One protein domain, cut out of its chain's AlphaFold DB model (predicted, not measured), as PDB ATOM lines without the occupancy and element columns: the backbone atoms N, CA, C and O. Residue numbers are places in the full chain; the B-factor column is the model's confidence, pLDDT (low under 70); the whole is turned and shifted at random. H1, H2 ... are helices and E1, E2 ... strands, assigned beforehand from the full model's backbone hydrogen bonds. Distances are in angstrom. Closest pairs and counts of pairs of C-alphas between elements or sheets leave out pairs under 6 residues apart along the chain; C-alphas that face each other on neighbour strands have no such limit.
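AT A GLANCE: This is residues 487 to 668 of the 668 residues of an uncharacterized protein of Clostridiales bacterium (UniProt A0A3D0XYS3). Four helices, H2 to H5, form an up-and-down bundle, each running against the one before it; H1 packs slantwise on H2, and residues 488 to 494 stick out. At one end of the bundle, near Thr 600, a small head holds the antiparallel pair E1 and E3, with E2 and H6. There are 182 printed residues with six named helices and three named strands, in the order H1 H2 H3 E1 H4 H5 H6 E2 E3. The class is mostly helix; the whole is compact, with a radius of gyration of the C-alphas of 17.7 A and spans of 55 by 46 by 36 A.

HOW THE PARTS SIT: H1, residues 489 to 509, touches H2, residues 536 to 551, with residues 500 to 507 alone, at a steep tilt of 50 degrees; the closest C-alphas, of Phe 503 and Ala 545, are 6.2 A apart. H2 and H3, residues 557 to 573, form a helical hairpin; the closest C-alphas, of Val 546 and Ala 560, are 5.9 A apart. H2 touches H4, residues 600 to 619, closest at the C-alphas of Gly 540 and Phe 606, 5.1 A. H4 and H5, residues 623 to 637, form another hairpin, at a shallow tilt of 20 degrees. E1, residues 597 to 599, and E3, residues 655 to 657, have N 598 and O 656 within hydrogen-bond range, 2.9 A. Every O i to N i+4 pair is within range in H2, H3 and H4, 16 of 17 in H1 and 9 of 11 in H5.

IN THESE COORDINATES: H1 begins at C-alpha 489 (-37.965, -13.054, 3.864) and is 30.3 A long; H4 is 28.9 A. H6, residues 641 to 644, precedes E2, residues 651 to 653, which pairs with no named strand. E3 ends at C-alpha 657 (-38.657, -61.998, 15.269).

THE WHOLE: The printed part has no cut. The links H1 to H2 and H3 to E1 are long. Residues 664 to 668 are under pLDDT 70.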
ATOM      1  N   LEU A 487     -31.139 -16.612   4.599       86.12
ATOM      2  CA  LEU A 487     -32.473 -16.756   4.040       86.12
ATOM      3  C   LEU A 487     -33.104 -15.379   3.850       86.12
ATOM      4  O   LEU A 487     -33.099 -14.539   4.755       86.12
ATOM      5  N   ASN A 488     -33.678 -15.149   2.677       90.19
ATOM      6  CA  ASN A 488     -34.502 -13.978   2.439       90.19
ATOM      7  C   ASN A 488     -35.875 -14.127   3.136       90.19
ATOM      8  O   ASN A 488     -36.234 -15.186   3.657       90.19
ATOM      9  N   LYS A 489     -36.661 -13.044   3.177       90.56
ATOM     10  CA  LYS A 489     -37.965 -13.054   3.864       90.56
ATOM     11  C   LYS A 489     -38.940 -14.077   3.270       90.56
ATOM     12  O   LYS A 489     -39.689 -14.683   4.028       90.56
ATOM     13  N   GLU A 490     -38.927 -14.271   1.954       93.50
ATOM     14  CA  GLU A 490     -39.815 -15.208   1.255       93.50
ATOM     15  C   GLU A 490     -39.446 -16.663   1.565       93.50
ATOM     16  O   GLU A 490     -40.323 -17.467   1.861       93.50
ATOM     17  N   GLU A 491     -38.152 -16.986   1.601       93.44
ATOM     18  CA  GLU A 491     -37.633 -18.301   1.993       93.44
ATOM     19  C   GLU A 491     -37.982 -18.629   3.447       93.44
ATOM     20  O   GLU A 491     -38.385 -19.753   3.745       93.44
ATOM     21  N   ILE A 492     -37.885 -17.650   4.356       91.06
ATOM     22  CA  ILE A 492     -38.301 -17.827   5.754       91.06
ATOM     23  C   ILE A 492     -39.801 -18.120   5.831       91.06
ATOM     24  O   ILE A 492     -40.196 -19.047   6.541       91.06
ATOM     25  N   VAL A 493     -40.635 -17.362   5.112       93.50
ATOM     26  CA  VAL A 493     -42.089 -17.590   5.072       93.50
ATOM     27  C   VAL A 493     -42.397 -18.976   4.508       93.50
ATOM     28  O   VAL A 493     -43.141 -19.724   5.135       93.50
ATOM     29  N   TYR A 494     -41.774 -19.352   3.391       94.88
ATOM     30  CA  TYR A 494     -41.964 -20.652   2.754       94.88
ATOM     31  C   TYR A 494     -41.570 -21.817   3.671       94.88
ATOM     32  O   TYR A 494     -42.362 -22.730   3.883       94.88
ATOM     33  N   ILE A 495     -40.375 -21.780   4.269       93.38
ATOM     34  CA  ILE A 495     -39.907 -22.850   5.165       93.38
ATOM     35  C   ILE A 495     -40.771 -22.916   6.431       93.38
ATOM     36  O   ILE A 495     -41.060 -24.010   6.912       93.38
ATOM     37  N   THR A 496     -41.225 -21.770   6.951       93.62
ATOM     38  CA  THR A 496     -42.130 -21.732   8.113       93.62
ATOM     39  C   THR A 496     -43.507 -22.303   7.769       93.62
ATOM     40  O   THR A 496     -44.057 -23.048   8.577       93.62
ATOM     41  N   ASP A 497     -44.046 -22.024   6.577       96.44
ATOM     42  CA  ASP A 497     -45.296 -22.624   6.088       96.44
ATOM     43  C   ASP A 497     -45.162 -24.143   5.933       96.44
ATOM     44  O   ASP A 497     -45.972 -24.892   6.475       96.44
ATOM     45  N   VAL A 498     -44.090 -24.616   5.288       96.94
ATOM     46  CA  VAL A 498     -43.800 -26.053   5.161       96.94
ATOM     47  C   VAL A 498     -43.685 -26.707   6.538       96.94
ATOM     48  O   VAL A 498     -44.274 -27.767   6.763       96.94
ATOM     49  N   ALA A 499     -42.983 -26.071   7.480       96.06
ATOM     50  CA  ALA A 499     -42.862 -26.560   8.848       96.06
ATOM     51  C   ALA A 499     -44.219 -26.601   9.563       96.06
ATOM     52  O   ALA A 499     -44.529 -27.608  10.195       96.06
ATOM     53  N   LYS A 500     -45.058 -25.562   9.433       97.31
ATOM     54  CA  LYS A 500     -46.389 -25.516  10.057       97.31
ATOM     55  C   LYS A 500     -47.328 -26.558   9.456       97.31
ATOM     56  O   LYS A 500     -47.998 -27.258  10.205       97.31
ATOM     57  N   ARG A 501     -47.339 -26.724   8.132       96.12
ATOM     58  CA  ARG A 501     -48.128 -27.758   7.441       96.12
ATOM     59  C   ARG A 501     -47.690 -29.166   7.835       96.12
ATOM     60  O   ARG A 501     -48.536 -30.017   8.090       96.12
ATOM     61  N   THR A 502     -46.381 -29.390   7.942       96.00
ATOM     62  CA  THR A 502     -45.826 -30.666   8.416       96.00
ATOM     63  C   THR A 502     -46.194 -30.910   9.878       96.00
ATOM     64  O   THR A 502     -46.637 -31.999  10.217       96.00
ATOM     65  N   PHE A 503     -46.075 -29.898  10.741       97.44
ATOM     66  CA  PHE A 503     -46.480 -29.979  12.145       97.44
ATOM     67  C   PHE A 503     -47.975 -30.281  12.297       97.44
ATOM     68  O   PHE A 503     -48.334 -31.132  13.107       97.44
ATOM     69  N   ASN A 504     -48.835 -29.647  11.494       95.75
ATOM     70  CA  ASN A 504     -50.281 -29.859  11.547       95.75
ATOM     71  C   ASN A 504     -50.655 -31.326  11.297       95.75
ATOM     72  O   ASN A 504     -51.550 -31.827  11.959       95.75
ATOM     73  N   TYR A 505     -49.917 -32.060  10.455       94.06
ATOM     74  CA  TYR A 505     -50.127 -33.505  10.317       94.06
ATOM     75  C   TYR A 505     -50.006 -34.248  11.657       94.06
ATOM     76  O   TYR A 505     -50.852 -35.083  11.975       94.06
ATOM     77  N   PHE A 506     -48.975 -33.946  12.453       96.06
ATOM     78  CA  PHE A 506     -48.814 -34.546  13.778       96.06
ATOM     79  C   PHE A 506     -49.893 -34.039  14.727       96.06
ATOM     80  O   PHE A 506     -50.585 -34.841  15.342       96.06
ATOM     81  N   TYR A 507     -50.063 -32.722  14.807       96.12
ATOM     82  CA  TYR A 507     -51.001 -32.074  15.717       96.12
ATOM     83  C   TYR A 507     -52.444 -32.567  15.520       96.12
ATOM     84  O   TYR A 507     -53.089 -32.981  16.480       96.12
ATOM     85  N   ASP A 508     -52.912 -32.649  14.274       94.00
ATOM     86  CA  ASP A 508     -54.268 -33.093  13.942       94.00
ATOM     87  C   ASP A 508     -54.486 -34.584  14.246       94.00
ATOM     88  O   ASP A 508     -55.616 -35.010  14.491       94.00
ATOM     89  N   ASN A 509     -53.421 -35.398  14.257       93.88
ATOM     90  CA  ASN A 509     -53.497 -36.843  14.492       93.88
ATOM     91  C   ASN A 509     -53.156 -37.269  15.930       93.88
ATOM     92  O   ASN A 509     -53.513 -38.385  16.319       93.88
ATOM     93  N   LEU A 510     -52.510 -36.408  16.719       96.12
ATOM     94  CA  LEU A 510     -52.181 -36.620  18.131       96.12
ATOM     95  C   LEU A 510     -53.368 -36.249  19.026       96.12
ATOM     96  O   LEU A 510     -53.338 -35.281  19.779       96.12
ATOM     97  N   ASN A 511     -54.427 -37.046  18.934       94.62
ATOM     98  CA  ASN A 511     -55.664 -36.854  19.683       94.62
ATOM     99  C   ASN A 511     -56.156 -38.171  20.305       94.62
ATOM    100  O   ASN A 511     -55.648 -39.257  20.002       94.62
ATOM    101  N   GLU A 512     -57.183 -38.083  21.151       93.88
ATOM    102  CA  GLU A 512     -57.751 -39.222  21.880       93.88
ATOM    103  C   GLU A 512     -58.243 -40.349  20.962       93.88
ATOM    104  O   GLU A 512     -58.008 -41.521  21.254       93.88
ATOM    105  N   ASN A 513     -58.846 -40.027  19.808       91.19
ATOM    106  CA  ASN A 513     -59.353 -41.045  18.879       91.19
ATOM    107  C   ASN A 513     -58.239 -41.963  18.368       91.19
ATOM    108  O   ASN A 513     -58.504 -43.106  17.986       91.19
ATOM    109  N   ASN A 514     -57.008 -41.459  18.316       92.44
ATOM    110  CA  ASN A 514     -55.823 -42.186  17.883       92.44
ATOM    111  C   ASN A 514     -54.912 -42.580  19.057       92.44
ATOM    112  O   ASN A 514     -53.757 -42.929  18.833       92.44
ATOM    113  N   ASN A 515     -55.388 -42.513  20.306       95.50
ATOM    114  CA  ASN A 515     -54.571 -42.747  21.501       95.50
ATOM    115  C   ASN A 515     -53.281 -41.898  21.533       95.50
ATOM    116  O   ASN A 515     -52.270 -42.333  22.083       95.50
ATOM    117  N   TYR A 516     -53.290 -40.709  20.923       96.69
ATOM    118  CA  TYR A 516     -52.099 -39.872  20.739       96.69
ATOM    119  C   TYR A 516     -50.942 -40.586  20.010       96.69
ATOM    120  O   TYR A 516     -49.772 -40.334  20.286       96.69
ATOM    121  N   LEU A 517     -51.247 -41.474  19.060       94.75
ATOM    122  CA  LEU A 517     -50.270 -42.092  18.161       94.75
ATOM    123  C   LEU A 517     -50.603 -41.733  16.713       94.75
ATOM    124  O   LEU A 517     -51.725 -41.949  16.255       94.75
ATOM    125  N   ILE A 518     -49.624 -41.231  15.961       94.19
ATOM    126  CA  ILE A 518     -49.860 -40.881  14.559       94.19
ATOM    127  C   ILE A 518     -49.987 -42.129  13.664       94.19
ATOM    128  O   ILE A 518     -49.303 -43.134  13.907       94.19
ATOM    129  N   PRO A 519     -50.817 -42.067  12.608       92.44
ATOM    130  CA  PRO A 519     -50.849 -43.066  11.546       92.44
ATOM    131  C   PRO A 519     -49.525 -43.141  10.792       92.44
ATOM    132  O   PRO A 519     -48.811 -42.161  10.641       92.44
ATOM    133  N   ASP A 520     -49.203 -44.334  10.301       88.81
ATOM    134  CA  ASP A 520     -47.991 -44.586   9.523       88.81
ATOM    135  C   ASP A 520     -48.042 -43.949   8.139       88.81
ATOM    136  O   ASP A 520     -47.027 -43.528   7.602       88.81
ATOM    137  N   ASN A 521     -49.236 -43.894   7.550       85.94
ATOM    138  CA  ASN A 521     -49.433 -43.311   6.235       85.94
ATOM    139  C   ASN A 521     -50.743 -42.534   6.184       85.94
ATOM    140  O   ASN A 521     -51.767 -42.993   6.704       85.94
ATOM    141  N   TYR A 522     -50.692 -41.408   5.477       84.69
ATOM    142  CA  TYR A 522     -51.845 -40.669   4.986       84.69
ATOM    143  C   TYR A 522     -51.784 -40.596   3.459       84.69
ATOM    144  O   TYR A 522     -50.744 -40.247   2.900       84.69
ATOM    145  N   GLN A 523     -52.858 -40.997   2.781       85.38
ATOM    146  CA  GLN A 523     -52.914 -41.105   1.322       85.38
ATOM    147  C   GLN A 523     -54.200 -40.461   0.800       85.38
ATOM    148  O   GLN A 523     -55.268 -41.063   0.899       85.38
ATOM    149  N   GLU A 524     -54.084 -39.261   0.224       81.00
ATOM    150  CA  GLU A 524     -55.225 -38.458  -0.257       81.00
ATOM    151  C   GLU A 524     -56.036 -39.169  -1.351       81.00
ATOM    152  O   GLU A 524     -57.263 -39.097  -1.365       81.00
ATOM    153  N   ASP A 525     -55.372 -39.959  -2.200       83.38
ATOM    154  CA  ASP A 525     -55.999 -40.654  -3.332       83.38
ATOM    155  C   ASP A 525     -56.693 -41.982  -2.956       83.38
ATOM    156  O   ASP A 525     -57.048 -42.783  -3.828       83.38
ATOM    157  N   ARG A 526     -56.874 -42.281  -1.659       79.12
ATOM    158  CA  ARG A 526     -57.472 -43.548  -1.199       79.12
ATOM    159  C   ARG A 526     -58.750 -43.355  -0.392       79.12
ATOM    160  O   ARG A 526     -58.854 -42.485   0.458       79.12
ATOM    161  N   LYS A 527     -59.699 -44.291  -0.563       76.88
ATOM    162  CA  LYS A 527     -60.947 -44.348   0.234       76.88
ATOM    163  C   LYS A 527     -60.694 -44.403   1.744       76.88
ATOM    164  O   LYS A 527     -61.483 -43.873   2.517       76.88
ATOM    165  N   ARG A 528     -59.626 -45.086   2.166       75.06
ATOM    166  CA  ARG A 528     -59.112 -45.025   3.537       75.06
ATOM    167  C   ARG A 528     -57.893 -44.122   3.525       75.06
ATOM    168  O   ARG A 528     -56.828 -44.559   3.097       75.06
ATOM    169  N   LEU A 529     -58.093 -42.889   3.979       78.62
ATOM    170  CA  LEU A 529     -57.044 -41.875   4.023       78.62
ATOM    171  C   LEU A 529     -55.912 -42.279   4.971       78.62
ATOM    172  O   LEU A 529     -54.755 -42.036   4.666       78.62
ATOM    173  N   TYR A 530     -56.239 -42.944   6.082       82.00
ATOM    174  CA  TYR A 530     -55.281 -43.343   7.108       82.00
ATOM    175  C   TYR A 530     -55.118 -44.858   7.194       82.00
ATOM    176  O   TYR A 530     -56.089 -45.617   7.115       82.00
ATOM    177  N   VAL A 531     -53.882 -45.295   7.432       84.94
ATOM    178  CA  VAL A 531     -53.601 -46.661   7.885       84.94
ATOM    179  C   VAL A 531     -53.610 -46.670   9.411       84.94
ATOM    180  O   VAL A 531     -52.851 -45.940  10.038       84.94
ATOM    181  N   GLU A 532     -54.438 -47.524  10.015       89.25
ATOM    182  CA  GLU A 532     -54.614 -47.633  11.475       89.25
ATOM    183  C   GLU A 532     -53.446 -48.349  12.179       89.25
ATOM    184  O   GLU A 532     -53.641 -49.150  13.097       89.25
ATOM    185  N   ARG A 533     -52.215 -48.087  11.740       93.00
ATOM    186  CA  ARG A 533     -50.998 -48.613  12.352       93.00
ATOM    187  C   ARG A 533     -49.980 -47.507  12.564       93.00
ATOM    188  O   ARG A 533     -49.948 -46.569  11.778       93.00
ATOM    189  N   THR A 534     -49.123 -47.665  13.560       95.06
ATOM    190  CA  THR A 534     -47.974 -46.791  13.819       95.06
ATOM    191  C   THR A 534     -46.711 -47.621  14.020       95.06
ATOM    192  O   THR A 534     -46.809 -48.814  14.325       95.06
ATOM    193  N   SER A 535     -45.547 -46.997  13.866       94.06
ATOM    194  CA  SER A 535     -44.241 -47.602  14.129       94.06
ATOM    195  C   SER A 535     -43.556 -46.956  15.325       94.06
ATOM    196  O   SER A 535     -43.854 -45.818  15.684       94.06
ATOM    197  N   SER A 536     -42.593 -47.653  15.923       92.69
ATOM    198  CA  SER A 536     -41.731 -47.092  16.971       92.69
ATOM    199  C   SER A 536     -41.024 -45.803  16.522       92.69
ATOM    200  O   SER A 536     -40.930 -44.851  17.298       92.69
ATOM    201  N   THR A 537     -40.612 -45.729  15.255       92.56
ATOM    202  CA  THR A 537     -40.027 -44.520  14.662       92.56
ATOM    203  C   THR A 537     -41.040 -43.377  14.567       92.56
ATOM    204  O   THR A 537     -40.719 -42.261  14.968       92.56
ATOM    205  N   ASN A 538     -42.279 -43.635  14.136       94.75
ATOM    206  CA  ASN A 538     -43.326 -42.606  14.054       94.75
ATOM    207  C   ASN A 538     -43.725 -42.072  15.436       94.75
ATOM    208  O   ASN A 538     -43.932 -40.869  15.606       94.75
ATOM    209  N   ILE A 539     -43.779 -42.952  16.440       96.12
ATOM    210  CA  ILE A 539     -43.993 -42.568  17.840       96.12
ATOM    211  C   ILE A 539     -42.879 -41.618  18.299       96.12
ATOM    212  O   ILE A 539     -43.155 -40.555  18.848       96.12
ATOM    213  N   GLY A 540     -41.620 -41.962  18.024       95.75
ATOM    214  CA  GLY A 540     -40.475 -41.113  18.347       95.75
ATOM    215  C   GLY A 540     -40.489 -39.755  17.637       95.75
ATOM    216  O   GLY A 540     -40.296 -38.718  18.269       95.75
ATOM    217  N   LEU A 541     -40.801 -39.743  16.340       96.25
ATOM    218  CA  LEU A 541     -40.955 -38.513  15.558       96.25
ATOM    219  C   LEU A 541     -42.101 -37.635  16.069       96.25
ATOM    220  O   LEU A 541     -41.997 -36.417  15.995       96.25
ATOM    221  N   SER A 542     -43.155 -38.229  16.633       96.81
ATOM    222  CA  SER A 542     -44.249 -37.473  17.254       96.81
ATOM    223  C   SER A 542     -43.760 -36.647  18.441       96.81
ATOM    224  O   SER A 542     -44.108 -35.474  18.549       96.81
ATOM    225  N   LEU A 543     -42.889 -37.216  19.284       97.94
ATOM    226  CA  LEU A 543     -42.259 -36.478  20.385       97.94
ATOM    227  C   LEU A 543     -41.457 -35.283  19.850       97.94
ATOM    228  O   LEU A 543     -41.587 -34.169  20.353       97.94
ATOM    229  N   MET A 544     -40.662 -35.502  18.796       98.12
ATOM    230  CA  MET A 544     -39.843 -34.447  18.188       98.12
ATOM    231  C   MET A 544     -40.691 -33.367  17.519       98.12
ATOM    232  O   MET A 544     -40.364 -32.191  17.626       98.12
ATOM    233  N   ALA A 545     -41.791 -33.742  16.865       97.81
ATOM    234  CA  ALA A 545     -42.702 -32.803  16.225       97.81
ATOM    235  C   ALA A 545     -43.378 -31.878  17.245       97.81
ATOM    236  O   ALA A 545     -43.506 -30.685  16.980       97.81
ATOM    237  N   VAL A 546     -43.763 -32.392  18.419       98.12
ATOM    238  CA  VAL A 546     -44.353 -31.574  19.492       98.12
ATOM    239  C   VAL A 546     -43.325 -30.591  20.063       98.12
ATOM    240  O   VAL A 546     -43.624 -29.401  20.165       98.12
ATOM    241  N   ILE A 547     -42.099 -31.050  20.346       98.00
ATOM    242  CA  ILE A 547     -41.001 -30.176  20.809       98.00
ATOM    243  C   ILE A 547     -40.688 -29.102  19.759       98.00
ATOM    244  O   ILE A 547     -40.658 -27.916  20.074       98.00
ATOM    245  N   ALA A 548     -40.549 -29.492  18.489       97.38
ATOM    246  CA  ALA A 548     -40.312 -28.556  17.394       97.38
ATOM    247  C   ALA A 548     -41.472 -27.563  17.221       97.38
ATOM    248  O   ALA A 548     -41.242 -26.392  16.930       97.38
ATOM    249  N   GLY A 549     -42.717 -28.004  17.426       97.56
ATOM    250  CA  GLY A 549     -43.894 -27.140  17.427       97.56
ATOM    251  C   GLY A 549     -43.820 -26.057  18.499       97.56
ATOM    252  O   GLY A 549     -44.122 -24.899  18.215       97.56
ATOM    253  N   TYR A 550     -43.362 -26.399  19.704       97.19
ATOM    254  CA  TYR A 550     -43.100 -25.423  20.760       97.19
ATOM    255  C   TYR A 550     -41.941 -24.476  20.403       97.19
ATOM    256  O   TYR A 550     -42.115 -23.256  20.451       97.19
ATOM    257  N   ASP A 551     -40.794 -25.003  19.961       95.62
ATOM    258  CA  ASP A 551     -39.611 -24.199  19.606       95.62
ATOM    259  C   ASP A 551     -39.897 -23.209  18.461       95.62
ATOM    260  O   ASP A 551     -39.416 -22.070  18.455       95.62
ATOM    261  N   LEU A 552     -40.729 -23.624  17.498       95.25
ATOM    262  CA  LEU A 552     -41.209 -22.800  16.384       95.25
ATOM    263  C   LEU A 552     -42.394 -21.898  16.758       95.25
ATOM    264  O   LEU A 552     -42.835 -21.102  15.924       95.25
ATOM    265  N   LYS A 553     -42.881 -21.966  18.004       96.25
ATOM    266  CA  LYS A 553     -44.008 -21.183  18.543       96.25
ATOM    267  C   LYS A 553     -45.342 -21.452  17.842       96.25
ATOM    268  O   LYS A 553     -46.185 -20.566  17.724       96.25
ATOM    269  N   PHE A 554     -45.527 -22.671  17.351       97.56
ATOM    270  CA  PHE A 554     -46.777 -23.143  16.763       97.56
ATOM    271  C   PHE A 554     -47.817 -23.547  17.808       97.56
ATOM    272  O   PHE A 554     -49.001 -23.490  17.481       97.56
ATOM    273  N   ILE A 555     -47.359 -23.941  18.999       97.88
ATOM    274  CA  ILE A 555     -48.138 -24.277  20.199       97.88
ATOM    275  C   ILE A 555     -47.448 -23.682  21.436       97.88
ATOM    276  O   ILE A 555     -46.263 -23.333  21.381       97.88
ATOM    277  N   CYS A 556     -48.171 -23.544  22.549       97.19
ATOM    278  CA  CYS A 556     -47.586 -23.084  23.813       97.19
ATOM    279  C   CYS A 556     -46.950 -24.242  24.610       97.19
ATOM    280  O   CYS A 556     -47.136 -25.416  24.296       97.19
ATOM    281  N   LEU A 557     -46.181 -23.912  25.657       95.19
ATOM    282  CA  LEU A 557     -45.495 -24.916  26.481       95.19
ATOM    283  C   LEU A 557     -46.471 -25.848  27.216       95.19
ATOM    284  O   LEU A 557     -46.232 -27.047  27.300       95.19
ATOM    285  N   GLU A 558     -47.567 -25.301  27.748       94.75
ATOM    286  CA  GLU A 558     -48.586 -26.068  28.480       94.75
ATOM    287  C   GLU A 558     -49.232 -27.131  27.583       94.75
ATOM    288  O   GLU A 558     -49.371 -28.296  27.964       94.75
ATOM    289  N   GLU A 559     -49.554 -26.744  26.352       96.50
ATOM    290  CA  GLU A 559     -50.104 -27.627  25.331       96.50
ATOM    291  C   GLU A 559     -49.097 -28.702  24.906       96.50
ATOM    292  O   GLU A 559     -49.436 -29.887  24.874       96.50
ATOM    293  N   ALA A 560     -47.837 -28.320  24.670       97.00
ATOM    294  CA  ALA A 560     -46.771 -29.268  24.359       97.00
ATOM    295  C   ALA A 560     -46.601 -30.314  25.473       97.00
ATOM    296  O   ALA A 560     -46.587 -31.512  25.195       97.00
ATOM    297  N   ASN A 561     -46.546 -29.879  26.736       95.62
ATOM    298  CA  ASN A 561     -46.427 -30.773  27.890       95.62
ATOM    299  C   ASN A 561     -47.620 -31.728  28.009       95.62
ATOM    300  O   ASN A 561     -47.431 -32.909  28.300       95.62
ATOM    301  N   THR A 562     -48.832 -31.241  27.734       96.00
ATOM    302  CA  THR A 562     -50.053 -32.058  27.759       96.00
ATOM    303  C   THR A 562     -49.991 -33.167  26.710       96.00
ATOM    304  O   THR A 562     -50.173 -34.339  27.037       96.00
ATOM    305  N   ILE A 563     -49.661 -32.823  25.459       97.75
ATOM    306  CA  ILE A 563     -49.564 -33.800  24.366       97.75
ATOM    307  C   ILE A 563     -48.436 -34.804  24.641       97.75
ATOM    308  O   ILE A 563     -48.636 -36.009  24.493       97.75
ATOM    309  N   LEU A 564     -47.264 -34.333  25.084       97.81
ATOM    310  CA  LEU A 564     -46.128 -35.196  25.424       97.81
ATOM    311  C   LEU A 564     -46.477 -36.178  26.548       97.81
ATOM    312  O   LEU A 564     -46.153 -37.361  26.432       97.81
ATOM    313  N   ASN A 565     -47.167 -35.724  27.600       97.19
ATOM    314  CA  ASN A 565     -47.616 -36.610  28.671       97.19
ATOM    315  C   ASN A 565     -48.562 -37.695  28.134       97.19
ATOM    316  O   ASN A 565     -48.341 -38.875  28.405       97.19
ATOM    317  N   SER A 566     -49.544 -37.326  27.309       98.12
ATOM    318  CA  SER A 566     -50.478 -38.286  26.707       98.12
ATOM    319  C   SER A 566     -49.776 -39.319  25.818       98.12
ATOM    320  O   SER A 566     -50.086 -40.510  25.894       98.12
ATOM    321  N   ILE A 567     -48.780 -38.905  25.022       97.94
ATOM    322  CA  ILE A 567     -47.970 -39.833  24.217       97.94
ATOM    323  C   ILE A 567     -47.223 -40.819  25.130       97.94
ATOM    324  O   ILE A 567     -47.276 -42.030  24.901       97.94
ATOM    325  N   ILE A 568     -46.548 -40.329  26.179       98.19
ATOM    326  CA  ILE A 568     -45.804 -41.185  27.117       98.19
ATOM    327  C   ILE A 568     -46.736 -42.151  27.855       98.19
ATOM    328  O   ILE A 568     -46.402 -43.328  28.004       98.19
ATOM    329  N   GLU A 569     -47.922 -41.707  28.266       97.31
ATOM    330  CA  GLU A 569     -48.921 -42.575  28.890       97.31
ATOM    331  C   GLU A 569     -49.369 -43.707  27.970       97.31
ATOM    332  O   GLU A 569     -49.462 -44.859  28.410       97.31
ATOM    333  N   THR A 570     -49.595 -43.418  26.688       97.44
ATOM    334  CA  THR A 570     -49.905 -44.461  25.709       97.44
ATOM    335  C   THR A 570     -48.723 -45.404  25.515       97.44
ATOM    336  O   THR A 570     -48.906 -46.622  25.563       97.44
ATOM    337  N   ILE A 571     -47.500 -44.881  25.373       97.44
ATOM    338  CA  ILE A 571     -46.287 -45.701  25.234       97.44
ATOM    339  C   ILE A 571     -46.147 -46.654  26.417       97.44
ATOM    340  O   ILE A 571     -45.869 -47.835  26.208       97.44
ATOM    341  N   CYS A 572     -46.373 -46.194  27.648       96.31
ATOM    342  CA  CYS A 572     -46.317 -47.035  28.844       96.31
ATOM    343  C   CYS A 572     -47.275 -48.236  28.754       96.31
ATOM    344  O   CYS A 572     -46.876 -49.339  29.129       96.31
ATOM    345  N   LYS A 573     -48.465 -48.062  28.163       95.88
ATOM    346  CA  LYS A 573     -49.481 -49.118  27.977       95.88
ATOM    347  C   LYS A 573     -49.155 -50.110  26.851       95.88
ATOM    348  O   LYS A 573     -49.658 -51.231  26.880       95.88
ATOM    349  N   LEU A 574     -48.325 -49.740  25.870       96.94
ATOM    350  CA  LEU A 574     -47.971 -50.627  24.751       96.94
ATOM    351  C   LEU A 574     -47.250 -51.895  25.236       96.94
ATOM    352  O   LEU A 574     -46.331 -51.824  26.059       96.94
ATOM    353  N   LYS A 575     -47.604 -53.054  24.663       95.88
ATOM    354  CA  LYS A 575     -46.851 -54.305  24.858       95.88
ATOM    355  C   LYS A 575     -45.428 -54.124  24.317       95.88
ATOM    356  O   LYS A 575     -45.261 -53.635  23.203       95.88
ATOM    357  N   LYS A 576     -44.417 -54.523  25.089       95.38
ATOM    358  CA  LYS A 576     -42.985 -54.386  24.758       95.38
ATOM    359  C   LYS A 576     -42.272 -55.720  24.928       95.38
ATOM    360  O   LYS A 576     -42.702 -56.551  25.728       95.38
ATOM    361  N   TRP A 577     -41.153 -55.895  24.237       95.00
ATOM    362  CA  TRP A 577     -40.244 -57.020  24.441       95.00
ATOM    363  C   TRP A 577     -38.933 -56.513  25.041       95.00
ATOM    364  O   TRP A 577     -38.175 -55.833  24.363       95.00
ATOM    365  N   ASN A 578     -38.670 -56.811  26.321       94.38
ATOM    366  CA  ASN A 578     -37.490 -56.311  27.052       94.38
ATOM    367  C   ASN A 578     -37.304 -54.781  26.920       94.38
ATOM    368  O   ASN A 578     -36.219 -54.294  26.620       94.38
ATOM    369  N   GLY A 579     -38.409 -54.038  27.038       94.25
ATOM    370  CA  GLY A 579     -38.454 -52.583  26.851       94.25
ATOM    371  C   GLY A 579     -38.496 -52.106  25.398       94.25
ATOM    372  O   GLY A 579     -38.975 -51.004  25.151       94.25
ATOM    373  N   HIS A 580     -38.124 -52.940  24.424       96.38
ATOM    374  CA  HIS A 580     -38.220 -52.587  23.011       96.38
ATOM    375  C   HIS A 580     -39.673 -52.511  22.538       96.38
ATOM    376  O   HIS A 580     -40.484 -53.411  22.798       96.38
ATOM    377  N   LEU A 581     -39.982 -51.451  21.792       96.38
ATOM    378  CA  LEU A 581     -41.219 -51.349  21.030       96.38
ATOM    379  C   LEU A 581     -41.183 -52.298  19.824       96.38
ATOM    380  O   LEU A 581     -40.145 -52.492  19.189       96.38
ATOM    381  N   TYR A 582     -42.339 -52.862  19.490       95.25
ATOM    382  CA  TYR A 582     -42.535 -53.584  18.239       95.25
ATOM    383  C   TYR A 582     -42.528 -52.622  17.053       95.25
ATOM    384  O   TYR A 582     -42.875 -51.447  17.178       95.25
ATOM    385  N   ASN A 583     -42.186 -53.145  15.878       92.38
ATOM    386  CA  ASN A 583     -42.131 -52.344  14.660       92.38
ATOM    387  C   ASN A 583     -43.484 -51.747  14.278       92.38
ATOM    388  O   ASN A 583     -43.526 -50.689  13.663       92.38
ATOM    389  N   TRP A 584     -44.575 -52.431  14.629       94.44
ATOM    390  CA  TRP A 584     -45.921 -52.043  14.246       94.44
ATOM    391  C   TRP A 584     -46.919 -52.277  15.373       94.44
ATOM    392  O   TRP A 584     -46.999 -53.380  15.916       94.44
ATOM    393  N   TYR A 585     -47.743 -51.269  15.642       96.44
ATOM    394  CA  TYR A 585     -48.910 -51.357  16.518       96.44
ATOM    395  C   TYR A 585     -50.155 -50.911  15.776       96.44
ATOM    396  O   TYR A 585     -50.091 -49.977  14.978       96.44
ATOM    397  N   ASN A 586     -51.294 -51.530  16.066       95.81
ATOM    398  CA  ASN A 586     -52.583 -50.973  15.691       95.81
ATOM    399  C   ASN A 586     -52.910 -49.784  16.608       95.81
ATOM    400  O   ASN A 586     -52.890 -49.910  17.829       95.81
ATOM    401  N   ILE A 587     -53.238 -48.638  16.016       94.38
ATOM    402  CA  ILE A 587     -53.408 -47.376  16.753       94.38
ATOM    403  C   ILE A 587     -54.637 -47.398  17.656       94.38
ATOM    404  O   ILE A 587     -54.611 -46.823  18.737       94.38
ATOM    405  N   LYS A 588     -55.713 -48.067  17.233       92.44
ATOM    406  CA  LYS A 588     -56.980 -48.090  17.972       92.44
ATOM    407  C   LYS A 588     -56.939 -49.071  19.140       92.44
ATOM    408  O   LYS A 588     -57.405 -48.755  20.227       92.44
ATOM    409  N   THR A 589     -56.373 -50.254  18.914       94.44
ATOM    410  CA  THR A 589     -56.368 -51.360  19.890       94.44
ATOM    411  C   THR A 589     -55.093 -51.443  20.726       94.44
ATOM    412  O   THR A 589     -55.058 -52.203  21.694       94.44
ATOM    413  N   LEU A 590     -54.041 -50.704  20.353       95.81
ATOM    414  CA  LEU A 590     -52.711 -50.722  20.979       95.81
ATOM    415  C   LEU A 590     -51.999 -52.090  20.928       95.81
ATOM    416  O   LEU A 590     -50.965 -52.288  21.569       95.81
ATOM    417  N   GLN A 591     -52.523 -53.036  20.143       96.06
ATOM    418  CA  GLN A 591     -51.939 -54.365  19.978       96.06
ATOM    419  C   GLN A 591     -50.818 -54.357  18.927       96.06
ATOM    420  O   GLN A 591     -50.967 -53.703  17.889       96.06
ATOM    421  N   PRO A 592     -49.715 -55.096  19.145       94.94
ATOM    422  CA  PRO A 592     -48.712 -55.319  18.110       94.94
ATOM    423  C   PRO A 592     -49.314 -56.001  16.879       94.94
ATOM    424  O   PRO A 592     -50.174 -56.876  16.999       94.94
ATOM    425  N   LEU A 593     -48.848 -55.624  15.689       92.56
ATOM    426  CA  LEU A 593     -49.225 -56.312  14.455       92.56
ATOM    427  C   LEU A 593     -48.331 -57.531  14.210       92.56
ATOM    428  O   LEU A 593     -47.154 -57.543  14.564       92.56
ATOM    429  N   ILE A 594     -48.899 -58.548  13.562       89.25
ATOM    430  CA  ILE A 594     -48.186 -59.759  13.142       89.25
ATOM    431  C   ILE A 594     -47.510 -59.506  11.779       89.25
ATOM    432  O   ILE A 594     -48.175 -58.992  10.877       89.25
ATOM    433  N   PRO A 595     -46.232 -59.896  11.589       87.81
ATOM    434  CA  PRO A 595     -45.340 -60.532  12.565       87.81
ATOM    435  C   PRO A 595     -44.814 -59.562  13.633       87.81
ATOM    436  O   PRO A 595     -44.426 -58.433  13.336       87.81
ATOM    437  N   GLU A 596     -44.754 -60.047  14.878       91.06
ATOM    438  CA  GLU A 596     -44.188 -59.310  16.013       91.06
ATOM    439  C   GLU A 596     -42.656 -59.234  15.869       91.06
ATOM    440  O   GLU A 596     -41.922 -60.153  16.249       91.06
ATOM    441  N   TYR A 597     -42.182 -58.134  15.286       91.56
ATOM    442  CA  TYR A 597     -40.770 -57.878  15.003       91.56
ATOM    443  C   TYR A 597     -40.232 -56.706  15.830       91.56
ATOM    444  O   TYR A 597     -40.912 -55.690  15.980       91.56
ATOM    445  N   ILE A 598     -39.002 -56.835  16.326       93.62
ATOM    446  CA  ILE A 598     -38.231 -55.760  16.958       93.62
ATOM    447  C   ILE A 598     -37.098 -55.361  16.022       93.62
ATOM    448  O   ILE A 598     -36.313 -56.212  15.616       93.62
ATOM    449  N   SER A 599     -36.984 -54.070  15.729       92.19
ATOM    450  CA  SER A 599     -35.882 -53.494  14.960       92.19
ATOM    451  C   SER A 599     -34.864 -52.855  15.898       92.19
ATOM    452  O   SER A 599     -35.225 -52.024  16.740       92.19
ATOM    453  N   THR A 600     -33.588 -53.216  15.752       92.62
ATOM    454  CA  THR A 600     -32.512 -52.617  16.553       92.62
ATOM    455  C   THR A 600     -32.336 -51.140  16.220       92.62
ATOM    456  O   THR A 600     -32.173 -50.323  17.123       92.62
ATOM    457  N   VAL A 601     -32.436 -50.788  14.934       91.81
ATOM    458  CA  VAL A 601     -32.299 -49.403  14.458       91.81
ATOM    459  C   VAL A 601     -33.451 -48.542  14.967       91.81
ATOM    460  O   VAL A 601     -33.209 -47.485  15.542       91.81
ATOM    461  N   ASP A 602     -34.696 -49.006  14.832       92.88
ATOM    462  CA  ASP A 602     -35.851 -48.218  15.275       92.88
ATOM    463  C   ASP A 602     -35.905 -48.102  16.806       92.88
ATOM    464  O   ASP A 602     -36.279 -47.056  17.333       92.88
ATOM    465  N   SER A 603     -35.453 -49.133  17.532       94.06
ATOM    466  CA  SER A 603     -35.263 -49.049  18.987       94.06
ATOM    467  C   SER A 603     -34.215 -47.998  19.359       94.06
ATOM    468  O   SER A 603     -34.440 -47.207  20.274       94.06
ATOM    469  N   GLY A 604     -33.081 -47.973  18.648       93.75
ATOM    470  CA  GLY A 604     -32.023 -46.979  18.843       93.75
ATOM    471  C   GLY A 604     -32.523 -45.555  18.601       93.75
ATOM    472  O   GLY A 604     -32.327 -44.687  19.451       93.75
ATOM    473  N   ASN A 605     -33.237 -45.338  17.493       94.31
ATOM    474  CA  ASN A 605     -33.868 -44.056  17.176       94.31
ATOM    475  C   ASN A 605     -34.852 -43.633  18.272       94.31
ATOM    476  O   ASN A 605     -34.763 -42.518  18.779       94.31
ATOM    477  N   PHE A 606     -35.753 -44.534  18.679       95.75
ATOM    478  CA  PHE A 606     -36.744 -44.267  19.719       95.75
ATOM    479  C   PHE A 606     -36.102 -43.842  21.046       95.75
ATOM    480  O   PHE A 606     -36.473 -42.808  21.602       95.75
ATOM    481  N   VAL A 607     -35.092 -44.576  21.520       96.56
ATOM    482  CA  VAL A 607     -34.357 -44.213  22.743       96.56
ATOM    483  C   VAL A 607     -33.609 -42.887  22.572       96.56
ATOM    484  O   VAL A 607     -33.606 -42.067  23.489       96.56
ATOM    485  N   GLY A 608     -33.043 -42.625  21.390       96.31
ATOM    486  CA  GLY A 608     -32.457 -41.326  21.053       96.31
ATOM    487  C   GLY A 608     -33.455 -40.172  21.202       96.31
ATOM    488  O   GLY A 608     -33.148 -39.174  21.855       96.31
ATOM    489  N   TYR A 609     -34.675 -40.327  20.685       97.50
ATOM    490  CA  TYR A 609     -35.746 -39.338  20.841       97.50
ATOM    491  C   TYR A 609     -36.169 -39.149  22.306       97.50
ATOM    492  O   TYR A 609     -36.431 -38.020  22.724       97.50
ATOM    493  N   LEU A 610     -36.180 -40.213  23.117       97.88
ATOM    494  CA  LEU A 610     -36.462 -40.111  24.554       97.88
ATOM    495  C   LEU A 610     -35.391 -39.312  25.309       97.88
ATOM    496  O   LEU A 610     -35.739 -38.566  26.221       97.88
ATOM    497  N   TYR A 611     -34.110 -39.408  24.933       97.38
ATOM    498  CA  TYR A 611     -33.061 -38.558  25.518       97.38
ATOM    499  C   TYR A 611     -33.268 -37.073  25.198       97.38
ATOM    500  O   TYR A 611     -33.059 -36.225  26.072       97.38
ATOM    501  N   VAL A 612     -33.708 -36.753  23.975       97.31
ATOM    502  CA  VAL A 612     -34.058 -35.374  23.595       97.31
ATOM    503  C   VAL A 612     -35.258 -34.891  24.409       97.31
ATOM    504  O   VAL A 612     -35.191 -33.814  24.995       97.31
ATOM    505  N   LEU A 613     -36.307 -35.710  24.533       97.69
ATOM    506  CA  LEU A 613     -37.467 -35.397  25.368       97.69
ATOM    507  C   LEU A 613     -37.077 -35.172  26.833       97.69
ATOM    508  O   LEU A 613     -37.492 -34.187  27.433       97.69
ATOM    509  N   LYS A 614     -36.263 -36.059  27.410       96.88
ATOM    510  CA  LYS A 614     -35.781 -35.919  28.787       96.88
ATOM    511  C   LYS A 614     -35.068 -34.580  28.983       96.88
ATOM    512  O   LYS A 614     -35.387 -33.861  29.923       96.88
ATOM    513  N   SER A 615     -34.165 -34.235  28.065       95.88
ATOM    514  CA  SER A 615     -33.421 -32.970  28.116       95.88
ATOM    515  C   SER A 615     -34.364 -31.766  28.011       95.88
ATOM    516  O   SER A 615     -34.280 -30.851  28.825       95.88
ATOM    517  N   PHE A 616     -35.318 -31.806  27.073       96.38
ATOM    518  CA  PHE A 616     -36.340 -30.769  26.912       96.38
ATOM    519  C   PHE A 616     -37.148 -30.540  28.198       96.38
ATOM    520  O   PHE A 616     -37.364 -29.393  28.586       96.38
ATOM    521  N   LEU A 617     -37.568 -31.615  28.874       95.06
ATOM    522  CA  LEU A 617     -38.337 -31.548  30.120       95.06
ATOM    523  C   LEU A 617     -37.496 -31.033  31.299       95.06
ATOM    524  O   LEU A 617     -37.977 -30.217  32.085       95.06
ATOM    525  N   GLU A 618     -36.240 -31.475  31.422       92.81
ATOM    526  CA  GLU A 618     -35.310 -31.023  32.469       92.81
ATOM    527  C   GLU A 618     -34.972 -29.526  32.335       92.81
ATOM    528  O   GLU A 618     -34.871 -28.817  33.343       92.81
ATOM    529  N   GLU A 619     -34.857 -29.014  31.106       92.81
ATOM    530  CA  GLU A 619     -34.594 -27.595  30.833       92.81
ATOM    531  C   GLU A 619     -35.716 -26.662  31.305       92.81
ATOM    532  O   GLU A 619     -35.432 -25.523  31.688       92.81
ATOM    533  N   GLN A 620     -36.965 -27.140  31.367       88.75
ATOM    534  CA  GLN A 620     -38.100 -26.331  31.831       88.75
ATOM    535  C   GLN A 620     -38.035 -26.007  33.330       88.75
ATOM    536  O   GLN A 620     -38.730 -25.098  33.785       88.75
ATOM    537  N   LYS A 621     -37.225 -26.737  34.115       83.81
ATOM    538  CA  LYS A 621     -37.072 -26.557  35.574       83.81
ATOM    539  C   LYS A 621     -38.407 -26.498  36.337       83.81
ATOM    540  O   LYS A 621     -38.518 -25.801  37.344       83.81
ATOM    541  N   ASN A 622     -39.412 -27.235  35.865       84.69
ATOM    542  CA  ASN A 622     -40.719 -27.326  36.509       84.69
ATOM    543  C   ASN A 622     -40.818 -28.630  37.323       84.69
ATOM    544  O   ASN A 622     -40.659 -29.726  36.787       84.69
ATOM    545  N   ASN A 623     -41.105 -28.506  38.622       82.44
ATOM    546  CA  ASN A 623     -41.257 -29.643  39.531       82.44
ATOM    547  C   ASN A 623     -42.456 -30.541  39.183       82.44
ATOM    548  O   ASN A 623     -42.429 -31.729  39.490       82.44
ATOM    549  N   GLU A 624     -43.476 -30.016  38.505       85.44
ATOM    550  CA  GLU A 624     -44.647 -30.793  38.077       85.44
ATOM    551  C   GLU A 624     -44.305 -31.817  36.981       85.44
ATOM    552  O   GLU A 624     -45.006 -32.811  36.814       85.44
ATOM    553  N   LEU A 625     -43.183 -31.635  36.273       90.12
ATOM    554  CA  LEU A 625     -42.729 -32.546  35.216       90.12
ATOM    555  C   LEU A 625     -41.877 -33.711  35.739       90.12
ATOM    556  O   LEU A 625     -41.488 -34.577  34.956       90.12
ATOM    557  N   GLN A 626     -41.586 -33.771  37.043       90.94
ATOM    558  CA  GLN A 626     -40.707 -34.797  37.622       90.94
ATOM    559  C   GLN A 626     -41.233 -36.220  37.407       90.94
ATOM    560  O   GLN A 626     -40.458 -37.126  37.098       90.94
ATOM    561  N   GLU A 627     -42.549 -36.423  37.495       92.94
ATOM    562  CA  GLU A 627     -43.143 -37.735  37.232       92.94
ATOM    563  C   GLU A 627     -42.980 -38.144  35.761       92.94
ATOM    564  O   GLU A 627     -42.609 -39.283  35.466       92.94
ATOM    565  N   LEU A 628     -43.195 -37.208  34.831       95.06
ATOM    566  CA  LEU A 628     -43.015 -37.452  33.402       95.06
ATOM    567  C   LEU A 628     -41.547 -37.761  33.073       95.06
ATOM    568  O   LEU A 628     -41.270 -38.736  32.375       95.06
ATOM    569  N   ILE A 629     -40.606 -36.996  33.634       96.00
ATOM    570  CA  ILE A 629     -39.161 -37.236  33.498       96.00
ATOM    571  C   ILE A 629     -38.799 -38.636  34.008       96.00
ATOM    572  O   ILE A 629     -38.075 -39.367  33.331       96.00
ATOM    573  N   MET A 630     -39.339 -39.049  35.158       95.75
ATOM    574  CA  MET A 630     -39.115 -40.386  35.712       95.75
ATOM    575  C   MET A 630     -39.658 -41.487  34.789       95.75
ATOM    576  O   MET A 630     -38.959 -42.467  34.532       95.75
ATOM    577  N   ARG A 631     -40.867 -41.326  34.230       96.81
ATOM    578  CA  ARG A 631     -41.438 -42.275  33.252       96.81
ATOM    579  C   ARG A 631     -40.566 -42.383  31.998       96.81
ATOM    580  O   ARG A 631     -40.279 -43.493  31.553       96.81
ATOM    581  N   VAL A 632     -40.101 -41.253  31.459       97.38
ATOM    582  CA  VAL A 632     -39.184 -41.213  30.307       97.38
ATOM    583  C   VAL A 632     -37.869 -41.918  30.641       97.38
ATOM    584  O   VAL A 632     -37.401 -42.738  29.852       97.38
ATOM    585  N   ASN A 633     -37.302 -41.672  31.824       96.75
ATOM    586  CA  ASN A 633     -36.073 -42.329  32.261       96.75
ATOM    587  C   ASN A 633     -36.243 -43.851  32.373       96.75
ATOM    588  O   ASN A 633     -35.395 -44.596  31.892       96.75
ATOM    589  N   ASN A 634     -37.372 -44.313  32.914       96.88
ATOM    590  CA  ASN A 634     -37.684 -45.740  33.013       96.88
ATOM    591  C   ASN A 634     -37.820 -46.405  31.633       96.88
ATOM    592  O   ASN A 634     -37.434 -47.560  31.472       96.88
ATOM    593  N   LEU A 635     -38.343 -45.697  30.625       97.06
ATOM    594  CA  LEU A 635     -38.397 -46.205  29.248       97.06
ATOM    595  C   LEU A 635     -36.995 -46.324  28.628       97.06
ATOM    596  O   LEU A 635     -36.705 -47.318  27.961       97.06
ATOM    597  N   ILE A 636     -36.128 -45.337  28.870       97.12
ATOM    598  CA  ILE A 636     -34.733 -45.350  28.408       97.12
ATOM    599  C   ILE A 636     -33.979 -46.522  29.045       97.12
ATOM    600  O   ILE A 636     -33.430 -47.360  28.332       97.12
ATOM    601  N   GLU A 637     -33.976 -46.606  30.376       95.38
ATOM    602  CA  GLU A 637     -33.228 -47.624  31.127       95.38
ATOM    603  C   GLU A 637     -33.818 -49.029  30.966       95.38
ATOM    604  O   GLU A 637     -33.090 -50.019  31.015       95.38
ATOM    605  N   GLY A 638     -35.129 -49.128  30.735       95.31
ATOM    606  CA  GLY A 638     -35.822 -50.396  30.541       95.31
ATOM    607  C   GLY A 638     -35.585 -51.052  29.178       95.31
ATOM    608  O   GLY A 638     -35.963 -52.212  29.016       95.31
ATOM    609  N   THR A 639     -34.993 -50.349  28.205       96.31
ATOM    610  CA  THR A 639     -34.742 -50.875  26.852       96.31
ATOM    611  C   THR A 639     -33.421 -51.654  26.801       96.31
ATOM    612  O   THR A 639     -32.340 -51.075  26.676       96.31
ATOM    613  N   ASP A 640     -33.498 -52.986  26.880       95.38
ATOM    614  CA  ASP A 640     -32.326 -53.864  27.013       95.38
ATOM    615  C   ASP A 640     -31.717 -54.293  25.664       95.38
ATOM    616  O   ASP A 640     -31.919 -55.408  25.168       95.38
ATOM    617  N   PHE A 641     -30.863 -53.427  25.113       93.69
ATOM    618  CA  PHE A 641     -30.107 -53.702  23.887       93.69
ATOM    619  C   PHE A 641     -29.176 -54.924  23.970       93.69
ATOM    620  O   PHE A 641     -28.773 -55.435  22.922       93.69
ATOM    621  N   SER A 642     -28.857 -55.450  25.163       91.25
ATOM    622  CA  SER A 642     -28.038 -56.669  25.277       91.25
ATOM    623  C   SER A 642     -28.708 -57.879  24.625       91.25
ATOM    624  O   SER A 642     -28.022 -58.781  24.150       91.25
ATOM    625  N   LYS A 643     -30.044 -57.878  24.523       91.19
ATOM    626  CA  LYS A 643     -30.815 -58.934  23.851       91.19
ATOM    627  C   LYS A 643     -30.676 -58.919  22.334       91.19
ATOM    628  O   LYS A 643     -30.960 -59.926  21.692       91.19
ATOM    629  N   LEU A 644     -30.254 -57.789  21.772       91.00
ATOM    630  CA  LEU A 644     -30.030 -57.610  20.339       91.00
ATOM    631  C   LEU A 644     -28.540 -57.646  19.980       91.00
ATOM    632  O   LEU A 644     -28.220 -57.616  18.793       91.00
ATOM    633  N   TYR A 645     -27.643 -57.728  20.966       88.88
ATOM    634  CA  TYR A 645     -26.194 -57.745  20.779       88.88
ATOM    635  C   TYR A 645     -25.628 -59.167  20.854       88.88
ATOM    636  O   TYR A 645     -25.854 -59.895  21.819       88.88
ATOM    637  N   SER A 646     -24.838 -59.561  19.856       83.19
ATOM    638  CA  SER A 646     -24.044 -60.788  19.920       83.19
ATOM    639  C   SER A 646     -22.669 -60.483  20.497       83.19
ATOM    640  O   SER A 646     -21.848 -59.837  19.848       83.19
ATOM    641  N   ASN A 647     -22.391 -61.004  21.694       78.94
ATOM    642  CA  ASN A 647     -21.059 -60.926  22.300       78.94
ATOM    643  C   ASN A 647     -20.000 -61.691  21.490       78.94
ATOM    644  O   ASN A 647     -18.842 -61.282  21.470       78.94
ATOM    645  N   GLU A 648     -20.398 -62.776  20.820       76.50
ATOM    646  CA  GLU A 648     -19.501 -63.592  19.998       76.50
ATOM    647  C   GLU A 648     -19.022 -62.814  18.771       76.50
ATOM    648  O   GLU A 648     -17.824 -62.722  18.514       76.50
ATOM    649  N   HIS A 649     -19.954 -62.198  18.041       73.12
ATOM    650  CA  HIS A 649     -19.621 -61.421  16.846       73.12
ATOM    651  C   HIS A 649     -19.222 -59.982  17.167       73.12
ATOM    652  O   HIS A 649     -18.657 -59.303  16.317       73.12
ATOM    653  N   ARG A 650     -19.492 -59.526  18.394       76.38
ATOM    654  CA  ARG A 650     -19.350 -58.139  18.847       76.38
ATOM    655  C   ARG A 650     -20.174 -57.147  18.024       76.38
ATOM    656  O   ARG A 650     -19.770 -55.995  17.878       76.38
ATOM    657  N   LEU A 651     -21.326 -57.593  17.525       79.81
ATOM    658  CA  LEU A 651     -22.202 -56.857  16.616       79.81
ATOM    659  C   LEU A 651     -23.648 -56.871  17.098       79.81
ATOM    660  O   LEU A 651     -24.095 -57.821  17.746       79.81
ATOM    661  N   PHE A 652     -24.405 -55.855  16.701       84.56
ATOM    662  CA  PHE A 652     -25.852 -55.858  16.862       84.56
ATOM    663  C   PHE A 652     -26.518 -56.687  15.762       84.56
ATOM    664  O   PHE A 652     -26.113 -56.664  14.606       84.56
ATOM    665  N   SER A 653     -27.568 -57.429  16.098       86.69
ATOM    666  CA  SER A 653     -28.496 -57.973  15.103       86.69
ATOM    667  C   SER A 653     -29.305 -56.836  14.472       86.69
ATOM    668  O   SER A 653     -29.535 -55.811  15.111       86.69
ATOM    669  N   ILE A 654     -29.780 -57.000  13.235       86.75
ATOM    670  CA  ILE A 654     -30.712 -56.035  12.616       86.75
ATOM    671  C   ILE A 654     -32.033 -55.977  13.400       86.75
ATOM    672  O   ILE A 654     -32.683 -54.931  13.475       86.75
ATOM    673  N   GLY A 655     -32.416 -57.096  14.009       87.94
ATOM    674  CA  GLY A 655     -33.603 -57.195  14.834       87.94
ATOM    675  C   GLY A 655     -33.971 -58.632  15.179       87.94
ATOM    676  O   GLY A 655     -33.265 -59.585  14.829       87.94
ATOM    677  N   PHE A 656     -35.103 -58.781  15.860       88.81
ATOM    678  CA  PHE A 656     -35.579 -60.037  16.428       88.81
ATOM    679  C   PHE A 656     -37.029 -60.314  16.031       88.81
ATOM    680  O   PHE A 656     -37.903 -59.465  16.208       88.81
ATOM    681  N   ASN A 657     -37.300 -61.518  15.527       87.31
ATOM    682  CA  ASN A 657     -38.657 -61.998  15.269       87.31
ATOM    683  C   ASN A 657     -39.114 -62.897  16.420       87.31
ATOM    684  O   ASN A 657     -38.519 -63.949  16.674       87.31
ATOM    685  N   ILE A 658     -40.186 -62.492  17.107       86.06
ATOM    686  CA  ILE A 658     -40.711 -63.203  18.280       86.06
ATOM    687  C   ILE A 658     -41.237 -64.592  17.929       86.06
ATOM    688  O   ILE A 658     -41.039 -65.534  18.697       86.06
ATOM    689  N   GLN A 659     -41.904 -64.724  16.784       82.75
ATOM    690  CA  GLN A 659     -42.580 -65.958  16.382       82.75
ATOM    691  C   GLN A 659     -41.563 -67.034  16.008       82.75
ATOM    692  O   GLN A 659     -41.687 -68.181  16.427       82.75
ATOM    693  N   GLU A 660     -40.512 -66.646  15.286       80.50
ATOM    694  CA  GLU A 660     -39.427 -67.552  14.901       80.50
ATOM    695  C   GLU A 660     -38.384 -67.750  16.010       80.50
ATOM    696  O   GLU A 660     -37.551 -68.651  15.906       80.50
ATOM    697  N   ARG A 661     -38.412 -66.913  17.059       79.06
ATOM    698  CA  ARG A 661     -37.382 -66.816  18.110       79.06
ATOM    699  C   ARG A 661     -35.964 -66.711  17.536       79.06
ATOM    700  O   ARG A 661     -35.027 -67.314  18.057       79.06
ATOM    701  N   LYS A 662     -35.812 -65.954  16.445       75.75
ATOM    702  CA  LYS A 662     -34.551 -65.801  15.708       75.75
ATOM    703  C   LYS A 662     -34.179 -64.332  15.537       75.75
ATOM    704  O   LYS A 662     -35.017 -63.494  15.207       75.75
ATOM    705  N   THR A 663     -32.892 -64.052  15.723       70.44
ATOM    706  CA  THR A 663     -32.233 -62.818  15.284       70.44
ATOM    707  C   THR A 663     -31.870 -62.937  13.806       70.44
ATOM    708  O   THR A 663     -31.266 -63.935  13.403       70.44
ATOM    709  N   TYR A 664     -32.197 -61.929  12.998       63.72
ATOM    710  CA  TYR A 664     -31.684 -61.846  11.624       63.72
ATOM    711  C   TYR A 664     -30.284 -61.203  11.603       63.72
ATOM    712  O   TYR A 664     -29.805 -60.763  12.645       63.72
ATOM    713  N   ARG A 665     -29.628 -61.213  10.428       61.47
ATOM    714  CA  ARG A 665     -28.228 -60.799  10.145       61.47
ATOM    715  C   ARG A 665     -27.664 -59.695  11.062       61.47
ATOM    716  O   ARG A 665     -28.382 -58.796  11.477       61.47
ATOM    717  N   PHE A 666     -26.352 -59.727  11.299       57.06
ATOM    718  CA  PHE A 666     -25.636 -58.745  12.120       57.06
ATOM    719  C   PHE A 666     -25.243 -57.485  11.328       57.06
ATOM    720  O   PHE A 666     -24.899 -57.576  10.149       57.06
ATOM    721  N   ILE A 667     -25.294 -56.327  11.984       54.75
ATOM    722  CA  ILE A 667     -24.847 -55.010  11.516       54.75
ATOM    723  C   ILE A 667     -23.776 -54.458  12.467       54.75
ATOM    724  O   ILE A 667     -23.776 -54.788  13.656       54.75
ATOM    725  N   LEU A 668     -22.848 -53.682  11.890       38.19
ATOM    726  CA  LEU A 668     -21.682 -53.091  12.562       38.19
ATOM    727  C   LEU A 668     -22.048 -52.217  13.764       38.19
ATOM    728  O   LEU A 668     -22.983 -51.398  13.622       38.19
TER     729      LEU A 668